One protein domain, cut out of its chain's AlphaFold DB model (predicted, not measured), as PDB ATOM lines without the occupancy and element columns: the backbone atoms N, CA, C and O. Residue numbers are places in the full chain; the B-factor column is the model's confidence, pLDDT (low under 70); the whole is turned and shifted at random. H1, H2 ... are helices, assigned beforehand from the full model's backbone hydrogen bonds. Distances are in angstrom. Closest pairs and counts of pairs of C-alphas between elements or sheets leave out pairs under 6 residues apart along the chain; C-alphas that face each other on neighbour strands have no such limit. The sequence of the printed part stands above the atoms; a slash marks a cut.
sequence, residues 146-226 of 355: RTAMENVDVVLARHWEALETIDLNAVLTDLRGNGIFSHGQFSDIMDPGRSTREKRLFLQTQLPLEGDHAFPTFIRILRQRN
ATOM      1  N   ARG A 146     -42.502  19.631  54.848       38.53
ATOM      2  CA  ARG A 146     -42.694  18.365  54.118       38.53
ATOM      3  C   ARG A 146     -44.034  18.349  53.372       38.53
ATOM      4  O   ARG A 146     -44.082  18.054  52.183       38.53
ATOM      5  N   THR A 147     -45.094  18.791  54.048       41.62
ATOM      6  CA  THR A 147     -46.433  18.957  53.468       41.62
ATOM      7  C   THR A 147     -46.461  20.030  52.370       41.62
ATOM      8  O   THR A 147     -47.132  19.875  51.354       41.62
ATOM      9  N   ALA A 148     -45.711  21.127  52.523       40.69
ATOM     10  CA  ALA A 148     -45.615  22.165  51.495       40.69
ATOM     11  C   ALA A 148     -44.932  21.664  50.208       40.69
ATOM     12  O   ALA A 148     -45.387  22.008  49.117       40.69
ATOM     13  N   MET A 149     -43.898  20.828  50.336       47.69
ATOM     14  CA  MET A 149     -43.158  20.237  49.216       47.69
ATOM     15  C   MET A 149     -44.009  19.230  48.424       47.69
ATOM     16  O   MET A 149     -44.103  19.333  47.201       47.69
ATOM     17  N   GLU A 150     -44.711  18.324  49.117       47.16
ATOM     18  CA  GLU A 150     -45.648  17.362  48.505       47.16
ATOM     19  C   GLU A 150     -46.825  18.068  47.804       47.16
ATOM     20  O   GLU A 150     -47.292  17.638  46.747       47.16
ATOM     21  N   ASN A 151     -47.269  19.205  48.347       57.62
ATOM     22  CA  ASN A 151     -48.342  20.000  47.758       57.62
ATOM     23  C   ASN A 151     -47.951  20.675  46.444       57.62
ATOM     24  O   ASN A 151     -48.778  20.752  45.536       57.62
ATOM     25  N   VAL A 152     -46.716  21.164  46.314       58.56
ATOM     26  CA  VAL A 152     -46.278  21.838  45.085       58.56
ATOM     27  C   VAL A 152     -46.093  20.843  43.939       58.56
ATOM     28  O   VAL A 152     -46.568  21.116  42.837       58.56
ATOM     29  N   ASP A 153     -45.484  19.682  44.193       57.91
ATOM     30  CA  ASP A 153     -45.281  18.646  43.169       57.91
ATOM     31  C   ASP A 153     -46.622  18.157  42.590       57.91
ATOM     32  O   ASP A 153     -46.845  18.198  41.379       57.91
ATOM     33  N   VAL A 154     -47.582  17.813  43.455       57.66
ATOM     34  CA  VAL A 154     -48.909  17.340  43.025       57.66
ATOM     35  C   VAL A 154     -49.680  18.414  42.250       57.66
ATOM     36  O   VAL A 154     -50.367  18.093  41.277       57.66
ATOM     37  N   VAL A 155     -49.583  19.683  42.657       62.75
ATOM     38  CA  VAL A 155     -50.239  20.794  41.954       62.75
ATOM     39  C   VAL A 155     -49.630  20.985  40.563       62.75
ATOM     40  O   VAL A 155     -50.370  21.065  39.587       62.75
ATOM     41  N   LEU A 156     -48.301  20.987  40.438       66.38
ATOM     42  CA  LEU A 156     -47.639  21.126  39.136       66.38
ATOM     43  C   LEU A 156     -47.910  19.924  38.219       66.38
ATOM     44  O   LEU A 156     -48.179  20.120  37.034       66.38
ATOM     45  N   ALA A 157     -47.921  18.703  38.762       63.75
ATOM     46  CA  ALA A 157     -48.242  17.485  38.018       63.75
ATOM     47  C   ALA A 157     -49.665  17.509  37.434       63.75
ATOM     48  O   ALA A 157     -49.883  17.089  36.300       63.75
ATOM     49  N   ARG A 158     -50.647  18.013  38.195       62.50
ATOM     50  CA  ARG A 158     -52.046  18.116  37.736       62.50
ATOM     51  C   ARG A 158     -52.241  19.141  36.626       62.50
ATOM     52  O   ARG A 158     -53.131  18.969  35.802       62.50
ATOM     53  N   HIS A 159     -51.408  20.177  36.593       68.00
ATOM     54  CA  HIS A 159     -51.474  21.257  35.604       68.00
ATOM     55  C   HIS A 159     -50.422  21.115  34.497       68.00
ATOM     56  O   HIS A 159     -50.085  22.089  33.823       68.00
ATOM     57  N   TRP A 160     -49.927  19.891  34.283       66.06
ATOM     58  CA  TRP A 160     -48.879  19.568  33.310       66.06
ATOM     59  C   TRP A 160     -49.207  20.028  31.884       66.06
ATOM     60  O   TRP A 160     -48.341  20.571  31.197       66.06
ATOM     61  N   GLU A 161     -50.464  19.874  31.458       63.50
ATOM     62  CA  GLU A 161     -50.935  20.330  30.144       63.50
ATOM     63  C   GLU A 161     -51.041  21.861  30.049       63.50
ATOM     64  O   GLU A 161     -50.757  22.465  29.017       63.50
ATOM     65  N   ALA A 162     -51.403  22.535  31.142       62.97
ATOM     66  CA  ALA A 162     -51.511  23.991  31.139       62.97
ATOM     67  C   ALA A 162     -50.122  24.660  31.067       62.97
ATOM     68  O   ALA A 162     -49.962  25.717  30.448       62.97
ATOM     69  N   LEU A 163     -49.094  23.996  31.611       67.50
ATOM     70  CA  LEU A 163     -47.681  24.372  31.483       67.50
ATOM     71  C   LEU A 163     -47.121  24.174  30.062       67.50
ATOM     72  O   LEU A 163     -45.970  24.525  29.803       67.50
ATOM     73  N   GLU A 164     -47.892  23.640  29.110       66.94
ATOM     74  CA  GLU A 164     -47.457  23.592  27.708       66.94
ATOM     75  C   GLU A 164     -47.552  24.945  27.011       66.94
ATOM     76  O   GLU A 164     -46.828  25.197  26.052       66.94
ATOM     77  N   THR A 165     -48.415  25.820  27.523       69.38
ATOM     78  CA  THR A 165     -48.736  27.116  26.912       69.38
ATOM     79  C   THR A 165     -47.776  28.240  27.308       69.38
ATOM     80  O   THR A 165     -47.918  29.364  26.822       69.38
ATOM     81  N   ILE A 166     -46.816  27.964  28.201       79.94
ATOM     82  CA  ILE A 166     -45.869  28.958  28.718       79.94
ATOM     83  C   ILE A 166     -44.544  28.925  27.953       79.94
ATOM     84  O   ILE A 166     -44.031  27.859  27.608       79.94
ATOM     85  N   ASP A 167     -43.941  30.101  27.753       83.81
ATOM     86  CA  ASP A 167     -42.539  30.190  27.335       83.81
ATOM     87  C   ASP A 167     -41.637  29.808  28.514       83.81
ATOM     88  O   ASP A 167     -41.247  30.623  29.356       83.81
ATOM     89  N   LEU A 168     -41.343  28.516  28.579       84.12
ATOM     90  CA  LEU A 168     -40.641  27.905  29.692       84.12
ATOM     91  C   LEU A 168     -39.194  28.390  29.820       84.12
ATOM     92  O   LEU A 168     -38.705  28.534  30.935       84.12
ATOM     93  N   ASN A 169     -38.521  28.697  28.707       86.62
ATOM     94  CA  ASN A 169     -37.155  29.226  28.738       86.62
ATOM     95  C   ASN A 169     -37.126  30.580  29.443       86.62
ATOM     96  O   ASN A 169     -36.248  30.855  30.265       86.62
ATOM     97  N   ALA A 170     -38.107  31.421  29.139       85.62
ATOM     98  CA  ALA A 170     -38.167  32.745  29.712       85.62
ATOM     99  C   ALA A 170     -38.614  32.715  31.184       85.62
ATOM    100  O   ALA A 170     -38.041  33.420  32.011       85.62
ATOM    101  N   VAL A 171     -39.539  31.819  31.545       87.19
ATOM    102  CA  VAL A 171     -39.928  31.580  32.947       87.19
ATOM    103  C   VAL A 171     -38.763  31.035  33.784       87.19
ATOM    104  O   VAL A 171     -38.526  31.523  34.888       87.19
ATOM    105  N   LEU A 172     -37.999  30.064  33.269       85.94
ATOM    106  CA  LEU A 172     -36.807  29.539  33.947       85.94
ATOM    107  C   LEU A 172     -35.734  30.623  34.117       85.94
ATOM    108  O   LEU A 172     -35.094  30.698  35.167       85.94
ATOM    109  N   THR A 173     -35.557  31.485  33.110       87.88
ATOM    110  CA  THR A 173     -34.613  32.614  33.167       87.88
ATOM    111  C   THR A 173     -35.004  33.610  34.253       87.88
ATOM    112  O   THR A 173     -34.148  34.019  35.039       87.88
ATOM    113  N   ASP A 174     -36.291  33.943  34.365       85.81
ATOM    114  CA  ASP A 174     -36.785  34.828  35.419       85.81
ATOM    115  C   ASP A 174     -36.641  34.188  36.807       85.81
ATOM    116  O   ASP A 174     -36.225  34.860  37.749       85.81
ATOM    117  N   LEU A 175     -36.928  32.888  36.954       85.44
ATOM    118  CA  LEU A 175     -36.746  32.167  38.221       85.44
ATOM    119  C   LEU A 175     -35.288  32.216  38.685       85.44
ATOM    120  O   LEU A 175     -35.015  32.532  39.844       85.44
ATOM    121  N   ARG A 176     -34.343  32.003  37.765       85.44
ATOM    122  CA  ARG A 176     -32.912  32.175  38.032       85.44
ATOM    123  C   ARG A 176     -32.560  33.622  38.376       85.44
ATOM    124  O   ARG A 176     -31.815  33.853  39.323       85.44
ATOM    125  N   GLY A 177     -33.113  34.601  37.659       81.38
ATOM    126  CA  GLY A 177     -32.931  36.026  37.958       81.38
ATOM    127  C   GLY A 177     -33.426  36.429  39.353       81.38
ATOM    128  O   GLY A 177     -32.921  37.386  39.930       81.38
ATOM    129  N   ASN A 178     -34.367  35.667  39.920       82.38
ATOM    130  CA  ASN A 178     -34.862  35.828  41.289       82.38
ATOM    131  C   ASN A 178     -34.145  34.924  42.310       82.38
ATOM    132  O   ASN A 178     -34.583  34.839  43.453       82.38
ATOM    133  N   GLY A 179     -33.054  34.260  41.916       79.50
ATOM    134  CA  GLY A 179     -32.229  33.441  42.805       79.50
ATOM    135  C   GLY A 179     -32.834  32.091  43.188       79.50
ATOM    136  O   GLY A 179     -32.351  31.487  44.136       79.50
ATOM    137  N   ILE A 180     -33.864  31.619  42.473       81.31
ATOM    138  CA  ILE A 180     -34.528  30.345  42.788       81.31
ATOM    139  C   ILE A 180     -33.674  29.142  42.392       81.31
ATOM    140  O   ILE A 180     -33.695  28.147  43.087       81.31
ATOM    141  N   PHE A 181     -32.916  29.217  41.296       76.88
ATOM    142  CA  PHE A 181     -32.046  28.118  40.863       76.88
ATOM    143  C   PHE A 181     -30.581  28.533  40.897       76.88
ATOM    144  O   PHE A 181     -30.230  29.648  40.492       76.88
ATOM    145  N   SER A 182     -29.708  27.609  41.307       73.25
ATOM    146  CA  SER A 182     -28.263  27.815  41.217       73.25
ATOM    147  C   SER A 182     -27.797  27.900  39.756       73.25
ATOM    148  O   SER A 182     -28.435  27.387  38.832       73.25
ATOM    149  N   HIS A 183     -26.641  28.534  39.532       68.88
ATOM    150  CA  HIS A 183     -26.075  28.671  38.187       68.88
ATOM    151  C   HIS A 183     -25.823  27.307  37.515       68.88
ATOM    152  O   HIS A 183     -26.016  27.195  36.306       68.88
ATOM    153  N   GLY A 184     -25.414  26.285  38.276       70.31
ATOM    154  CA  GLY A 184     -25.168  24.938  37.747       70.31
ATOM    155  C   GLY A 184     -26.450  24.293  37.222       70.31
ATOM    156  O   GLY A 184     -26.556  24.020  36.030       70.31
ATOM    157  N   GLN A 185     -27.470  24.177  38.080       68.06
ATOM    158  CA  GLN A 185     -28.770  23.591  37.718       68.06
ATOM    159  C   GLN A 185     -29.430  24.318  36.531       68.06
ATOM    160  O   GLN A 185     -30.009  23.682  35.653       68.06
ATOM    161  N   PHE A 186     -29.335  25.652  36.489       74.69
ATOM    162  CA  PHE A 186     -29.897  26.451  35.401       74.69
ATOM    163  C   PHE A 186     -29.155  26.256  34.072       74.69
ATOM    164  O   PHE A 186     -29.793  26.177  33.024       74.69
ATOM    165  N   SER A 187     -27.820  26.191  34.094       73.31
ATOM    166  CA  SER A 187     -27.017  26.039  32.875       73.31
ATOM    167  C   SER A 187     -27.298  24.707  32.181       73.31
ATOM    168  O   SER A 187     -27.464  24.679  30.964       73.31
ATOM    169  N   ASP A 188     -27.423  23.630  32.958       74.31
ATOM    170  CA  ASP A 188     -27.627  22.277  32.432       74.31
ATOM    171  C   ASP A 188     -29.006  22.093  31.789       74.31
ATOM    172  O   ASP A 188     -29.159  21.354  30.812       74.31
ATOM    173  N   ILE A 189     -30.030  22.760  32.333       82.94
ATOM    174  CA  ILE A 189     -31.397  22.641  31.822       82.94
ATOM    175  C   ILE A 189     -31.696  23.609  30.674       82.94
ATOM    176  O   ILE A 189     -32.572  23.340  29.853       82.94
ATOM    177  N   MET A 190     -30.969  24.725  30.590       81.00
ATOM    178  CA  MET A 190     -31.122  25.712  29.519       81.00
ATOM    179  C   MET A 190     -30.349  25.369  28.245       81.00
ATOM    180  O   MET A 190     -30.471  26.103  27.261       81.00
ATOM    181  N   ASP A 191     -29.617  24.253  28.233       80.38
ATOM    182  CA  ASP A 191     -28.969  23.724  27.036       80.38
ATOM    183  C   ASP A 191     -29.982  23.627  25.865       80.38
ATOM    184  O   ASP A 191     -31.098  23.114  26.045       80.38
ATOM    185  N   PRO A 192     -29.646  24.136  24.661       74.88
ATOM    186  CA  PRO A 192     -30.499  24.042  23.474       74.88
ATOM    187  C   PRO A 192     -30.914  22.610  23.103       74.88
ATOM    188  O   PRO A 192     -31.965  22.429  22.491       74.88
ATOM    189  N   GLY A 193     -30.118  21.603  23.471       75.19
ATOM    190  CA  GLY A 193     -30.407  20.186  23.263       75.19
ATOM    191  C   GLY A 193     -31.477  19.616  24.199       75.19
ATOM    192  O   GLY A 193     -31.972  18.518  23.948       75.19
ATOM    193  N   ARG A 194     -31.870  20.343  25.255       74.75
ATOM    194  CA  ARG A 194     -32.922  19.915  26.186       74.75
ATOM    195  C   ARG A 194     -34.305  20.220  25.634       74.75
ATOM    196  O   ARG A 194     -34.658  21.367  25.344       74.75
ATOM    197  N   SER A 195     -35.121  19.177  25.571       78.00
ATOM    198  CA  SER A 195     -36.515  19.258  25.161       78.00
ATOM    199  C   SER A 195     -37.349  20.082  26.145       78.00
ATOM    200  O   SER A 195     -37.076  20.154  27.347       78.00
ATOM    201  N   THR A 196     -38.451  20.653  25.653       74.62
ATOM    202  CA  THR A 196     -39.438  21.338  26.503       74.62
ATOM    203  C   THR A 196     -39.950  20.419  27.615       74.62
ATOM    204  O   THR A 196     -40.178  20.868  28.734       74.62
ATOM    205  N   ARG A 197     -40.075  19.112  27.341       73.50
ATOM    206  CA  ARG A 197     -40.496  18.108  28.325       73.50
ATOM    207  C   ARG A 197     -39.506  17.981  29.484       73.50
ATOM    208  O   ARG A 197     -39.933  17.970  30.635       73.50
ATOM    209  N   GLU A 198     -38.206  17.918  29.199       71.62
ATOM    210  CA  GLU A 198     -37.162  17.847  30.234       71.62
ATOM    211  C   GLU A 198     -37.139  19.111  31.093       71.62
ATOM    212  O   GLU A 198     -37.096  19.025  32.318       71.62
ATOM    213  N   LYS A 199     -37.264  20.285  30.467       77.50
ATOM    214  CA  LYS A 199     -37.340  21.580  31.161       77.50
ATOM    215  C   LYS A 199     -38.538  21.665  32.116       77.50
ATOM    216  O   LYS A 199     -38.423  22.235  33.199       77.50
ATOM    217  N   ARG A 200     -39.686  21.073  31.755       73.12
ATOM    218  CA  ARG A 200     -40.872  21.022  32.633       73.12
ATOM    219  C   ARG A 200     -40.673  20.054  33.788       73.12
ATOM    220  O   ARG A 200     -41.021  20.387  34.914       73.12
ATOM    221  N   LEU A 201     -40.091  18.886  33.518       68.44
ATOM    222  CA  LEU A 201     -39.792  17.903  34.558       68.44
ATOM    223  C   LEU A 201     -38.803  18.479  35.578       68.44
ATOM    224  O   LEU A 201     -38.969  18.304  36.781       68.44
ATOM    225  N   PHE A 202     -37.812  19.231  35.103       76.12
ATOM    226  CA  PHE A 202     -36.917  19.994  35.962       76.12
ATOM    227  C   PHE A 202     -37.684  21.003  36.823       76.12
ATOM    228  O   PHE A 202     -37.521  21.007  38.036       76.12
ATOM    229  N   LEU A 203     -38.573  21.809  36.233       76.69
ATOM    230  CA  LEU A 203     -39.379  22.767  36.993       76.69
ATOM    231  C   LEU A 203     -40.244  22.070  38.058       76.69
ATOM    232  O   LEU A 203     -40.292  22.527  39.194       76.69
ATOM    233  N   GLN A 204     -40.883  20.949  37.716       71.12
ATOM    234  CA  GLN A 204     -41.706  20.173  38.645       71.12
ATOM    235  C   GLN A 204     -40.889  19.597  39.806       71.12
ATOM    236  O   GLN A 204     -41.357  19.592  40.937       71.12
ATOM    237  N   THR A 205     -39.676  19.119  39.531       63.50
ATOM    238  CA  THR A 205     -38.849  18.435  40.534       63.50
ATOM    239  C   THR A 205     -38.029  19.392  41.388       63.50
ATOM    240  O   THR A 205     -37.833  19.115  42.565       63.50
ATOM    241  N   GLN A 206     -37.552  20.507  40.830       69.00
ATOM    242  CA  GLN A 206     -36.673  21.439  41.538       69.00
ATOM    243  C   GLN A 206     -37.443  22.537  42.269       69.00
ATOM    244  O   GLN A 206     -37.100  22.861  43.398       69.00
ATOM    245  N   LEU A 207     -38.521  23.081  41.695       72.56
ATOM    246  CA  LEU A 207     -39.269  24.176  42.328       72.56
ATOM    247  C   LEU A 207     -39.795  23.857  43.750       72.56
ATOM    248  O   LEU A 207     -39.777  24.765  44.581       72.56
ATOM    249  N   PRO A 208     -40.233  22.621  44.080       63.19
ATOM    250  CA  PRO A 208     -40.588  22.249  45.453       63.19
ATOM    251  C   PRO A 208     -39.396  22.229  46.423       63.19
ATOM    252  O   PRO A 208     -39.597  22.403  47.624       63.19
ATOM    253  N   LEU A 209     -38.178  21.995  45.922       60.25
ATOM    254  CA  LEU A 209     -36.964  21.820  46.728       60.25
ATOM    255  C   LEU A 209     -36.320  23.155  47.130       60.25
ATOM    256  O   LEU A 209     -35.641  23.221  48.149       60.25
ATOM    257  N   GLU A 210     -36.585  24.228  46.381       68.69
ATOM    258  CA  GLU A 210     -36.000  25.566  46.595       68.69
ATOM    259  C   GLU A 210     -36.685  26.366  47.733       68.69
ATOM    260  O   GLU A 210     -36.435  27.554  47.949       68.69
ATOM    261  N   GLY A 211     -37.555  25.710  48.509       61.38
ATOM    262  CA  GLY A 211     -38.158  26.242  49.732       61.38
ATOM    263  C   GLY A 211     -39.449  27.050  49.538       61.38
ATOM    264  O   GLY A 211     -39.951  27.260  48.434       61.38
ATOM    265  N   ASP A 212     -40.009  27.533  50.654       64.50
ATOM    266  CA  ASP A 212     -41.387  28.059  50.724       64.50
ATOM    267  C   ASP A 212     -41.663  29.282  49.825       64.50
ATOM    268  O   ASP A 212     -42.815  29.557  49.470       64.50
ATOM    269  N   HIS A 213     -40.609  30.007  49.440       75.00
ATOM    270  CA  HIS A 213     -40.660  31.228  48.637       75.00
ATOM    271  C   HIS A 213     -40.548  30.979  47.120       75.00
ATOM    272  O   HIS A 213     -40.891  31.869  46.333       75.00
ATOM    273  N   ALA A 214     -40.144  29.777  46.696       76.56
ATOM    274  CA  ALA A 214     -39.958  29.438  45.287       76.56
ATOM    275  C   ALA A 214     -41.286  29.405  44.523       76.56
ATOM    276  O   ALA A 214     -41.435  30.060  43.489       76.56
ATOM    277  N   PHE A 215     -42.302  28.733  45.073       81.19
ATOM    278  CA  PHE A 215     -43.617  28.664  44.438       81.19
ATOM    279  C   PHE A 215     -44.326  30.030  44.358       81.19
ATOM    280  O   PHE A 215     -44.758  30.391  43.267       81.19
ATOM    281  N   PRO A 216     -44.415  30.856  45.424       83.00
ATOM    282  CA  PRO A 216     -44.954  32.216  45.305       83.00
ATOM    283  C   PRO A 216     -44.215  33.076  44.268       83.00
ATOM    284  O   PRO A 216     -44.839  33.845  43.535       83.00
ATOM    285  N   THR A 217     -42.892  32.922  44.164       84.12
ATOM    286  CA  THR A 217     -42.083  33.617  43.152       84.12
ATOM    287  C   THR A 217     -42.431  33.148  41.740       84.12
ATOM    288  O   THR A 217     -42.611  33.979  40.852       84.12
ATOM    289  N   PHE A 218     -42.623  31.845  41.544       88.12
ATOM    290  CA  PHE A 218     -43.107  31.276  40.290       88.12
ATOM    291  C   PHE A 218     -44.497  31.801  39.901       88.12
ATOM    292  O   PHE A 218     -44.673  32.273  38.780       88.12
ATOM    293  N   ILE A 219     -45.457  31.829  40.834       89.62
ATOM    294  CA  ILE A 219     -46.793  32.418  40.616       89.62
ATOM    295  C   ILE A 219     -46.681  33.890  40.196       89.62
ATOM    296  O   ILE A 219     -47.333  34.323  39.243       89.62
ATOM    297  N   ARG A 220     -45.817  34.671  40.856       89.19
ATOM    298  CA  ARG A 220     -45.574  36.072  40.488       89.19
ATOM    299  C   ARG A 220     -45.005  36.208  39.073       89.19
ATOM    300  O   ARG A 220     -45.468  37.072  38.333       89.19
ATOM    301  N   ILE A 221     -44.041  35.370  38.692       89.50
ATOM    302  CA  ILE A 221     -43.450  35.372  37.344       89.50
ATOM    303  C   ILE A 221     -44.510  35.028  36.296       89.50
ATOM    304  O   ILE A 221     -44.635  35.737  35.301       89.50
ATOM    305  N   LEU A 222     -45.341  34.011  36.543       87.12
ATOM    306  CA  LEU A 222     -46.449  33.672  35.648       87.12
ATOM    307  C   LEU A 222     -47.390  34.867  35.439       87.12
ATOM    308  O   LEU A 222     -47.726  35.182  34.298       87.12
ATOM    309  N   ARG A 223     -47.749  35.598  36.503       87.50
ATOM    310  CA  ARG A 223     -48.553  36.830  36.393       87.50
ATOM    311  C   ARG A 223     -47.851  37.915  35.573       87.50
ATOM    312  O   ARG A 223     -48.481  38.512  34.704       87.50
ATOM    313  N   GLN A 224     -46.558  38.147  35.808       87.38
ATOM    314  CA  GLN A 224     -45.761  39.135  35.063       87.38
ATOM    315  C   GLN A 224     -45.668  38.808  33.569       87.38
ATOM    316  O   GLN A 224     -45.664  39.715  32.741       87.38
ATOM    317  N   ARG A 225     -45.661  37.518  33.217       83.19
ATOM    318  CA  ARG A 225     -45.670  37.036  31.829       83.19
ATOM    319  C   ARG A 225     -47.080  36.846  31.255       83.19
ATOM    320  O   ARG A 225     -47.243  36.185  30.237       83.19
ATOM    321  N   ASN A 226     -48.094  37.440  31.887       85.50
ATOM    322  CA  ASN A 226     -49.493  37.416  31.455       85.50
ATOM    323  C   ASN A 226     -50.153  36.016  31.453       85.50
ATOM    324  O   ASN A 226     -51.141  35.780  30.762       85.50
TER     325      ASN A 226
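AT A GLANCE: This is residues 146 to 226 of the 355 residues of the protein "Hypothetical protein" of Darwinula stevensoni (UniProt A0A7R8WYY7). Five helices make two loose layers: H4 lies between H1 and H3 on one side, and H2 and H5 make the other side, H2 beneath H4 and H5 packed steeply on H2. H1 runs beside H4 but meets it with residues 153 to 157 alone, while its first residues reach past H4. The printed part has 81 residues with five named helices, in the order H1, H2, H3, H4, H5, and no named strand; the class is all helix. It is compact, with a radius of gyration of the C-alphas of 11.8 A, and spans 34 by 26 by 23 A.

HOW THE PARTS SIT: H1, residues 146 to 158, touches H4, residues 196 to 206, with residues 153 to 157 alone; the closest C-alphas, those of Asp 153 and Gln 204, are 6.0 A apart. These two run opposite ways at a shallow tilt of 18 degrees. H2, residues 168 to 177, and H4 are the hub, touching three helices each. H2 touches H4, closest at the C-alphas of Leu 168 and Lys 199, 7.3 A apart, and they run the same way at a tilt of 36 degrees, only just steep. H2 forms a helical hairpin with H3, residues 183 to 189; they only just touch, with 3 pairs of C-alphas within 8 A, the closest being Arg 176 and Phe 186 at 7.0 A. H3 and H4 form a second helical hairpin at a steep tilt of 39 degrees; they too only just touch, with 3 pairs of C-alphas within 8 A, closest at Ile 189 and Lys 199, 6.1 A. H5, residues 214 to 224, touches H2 at a steep tilt of 61 degrees, opposite ways, with the C-alphas of Leu 175 and Phe 218 closest at 6.7 A. H1 and H5 are close but not clearly touching, with the C-alphas of Val 152 and Phe 215 closest at 7.4 A. H3 is apart from H1 and from H5. In H1, H2, H3, H4 and H5 every O i to N i+4 pair is within hydrogen-bond range.

IN THESE COORDINATES: H1 begins at C-alpha 146, (-42.694, 18.365, 54.118), and measures 18.9 A from first to last C-alpha. H2 measures 13.9 A, H3 10.3 A and H4 15.3 A; H4 begins at C-alpha 196, (-39.438, 21.338, 26.503). H5 measures 15.2 A and ends at C-alpha 224, (-45.761, 39.135, 35.063).

THE WHOLE: The two C-alphas farthest apart, those of Thr 147 and Pro 192, are 34.3 A apart. The printed part has no cut. The link from H2 to H3 is tight, the other three are short, and no link is long. The mean pLDDT of the printed part is 73.2; residues 146 to 165, 183, 185, 201, 205 to 206 and 208 to 212 are under 70.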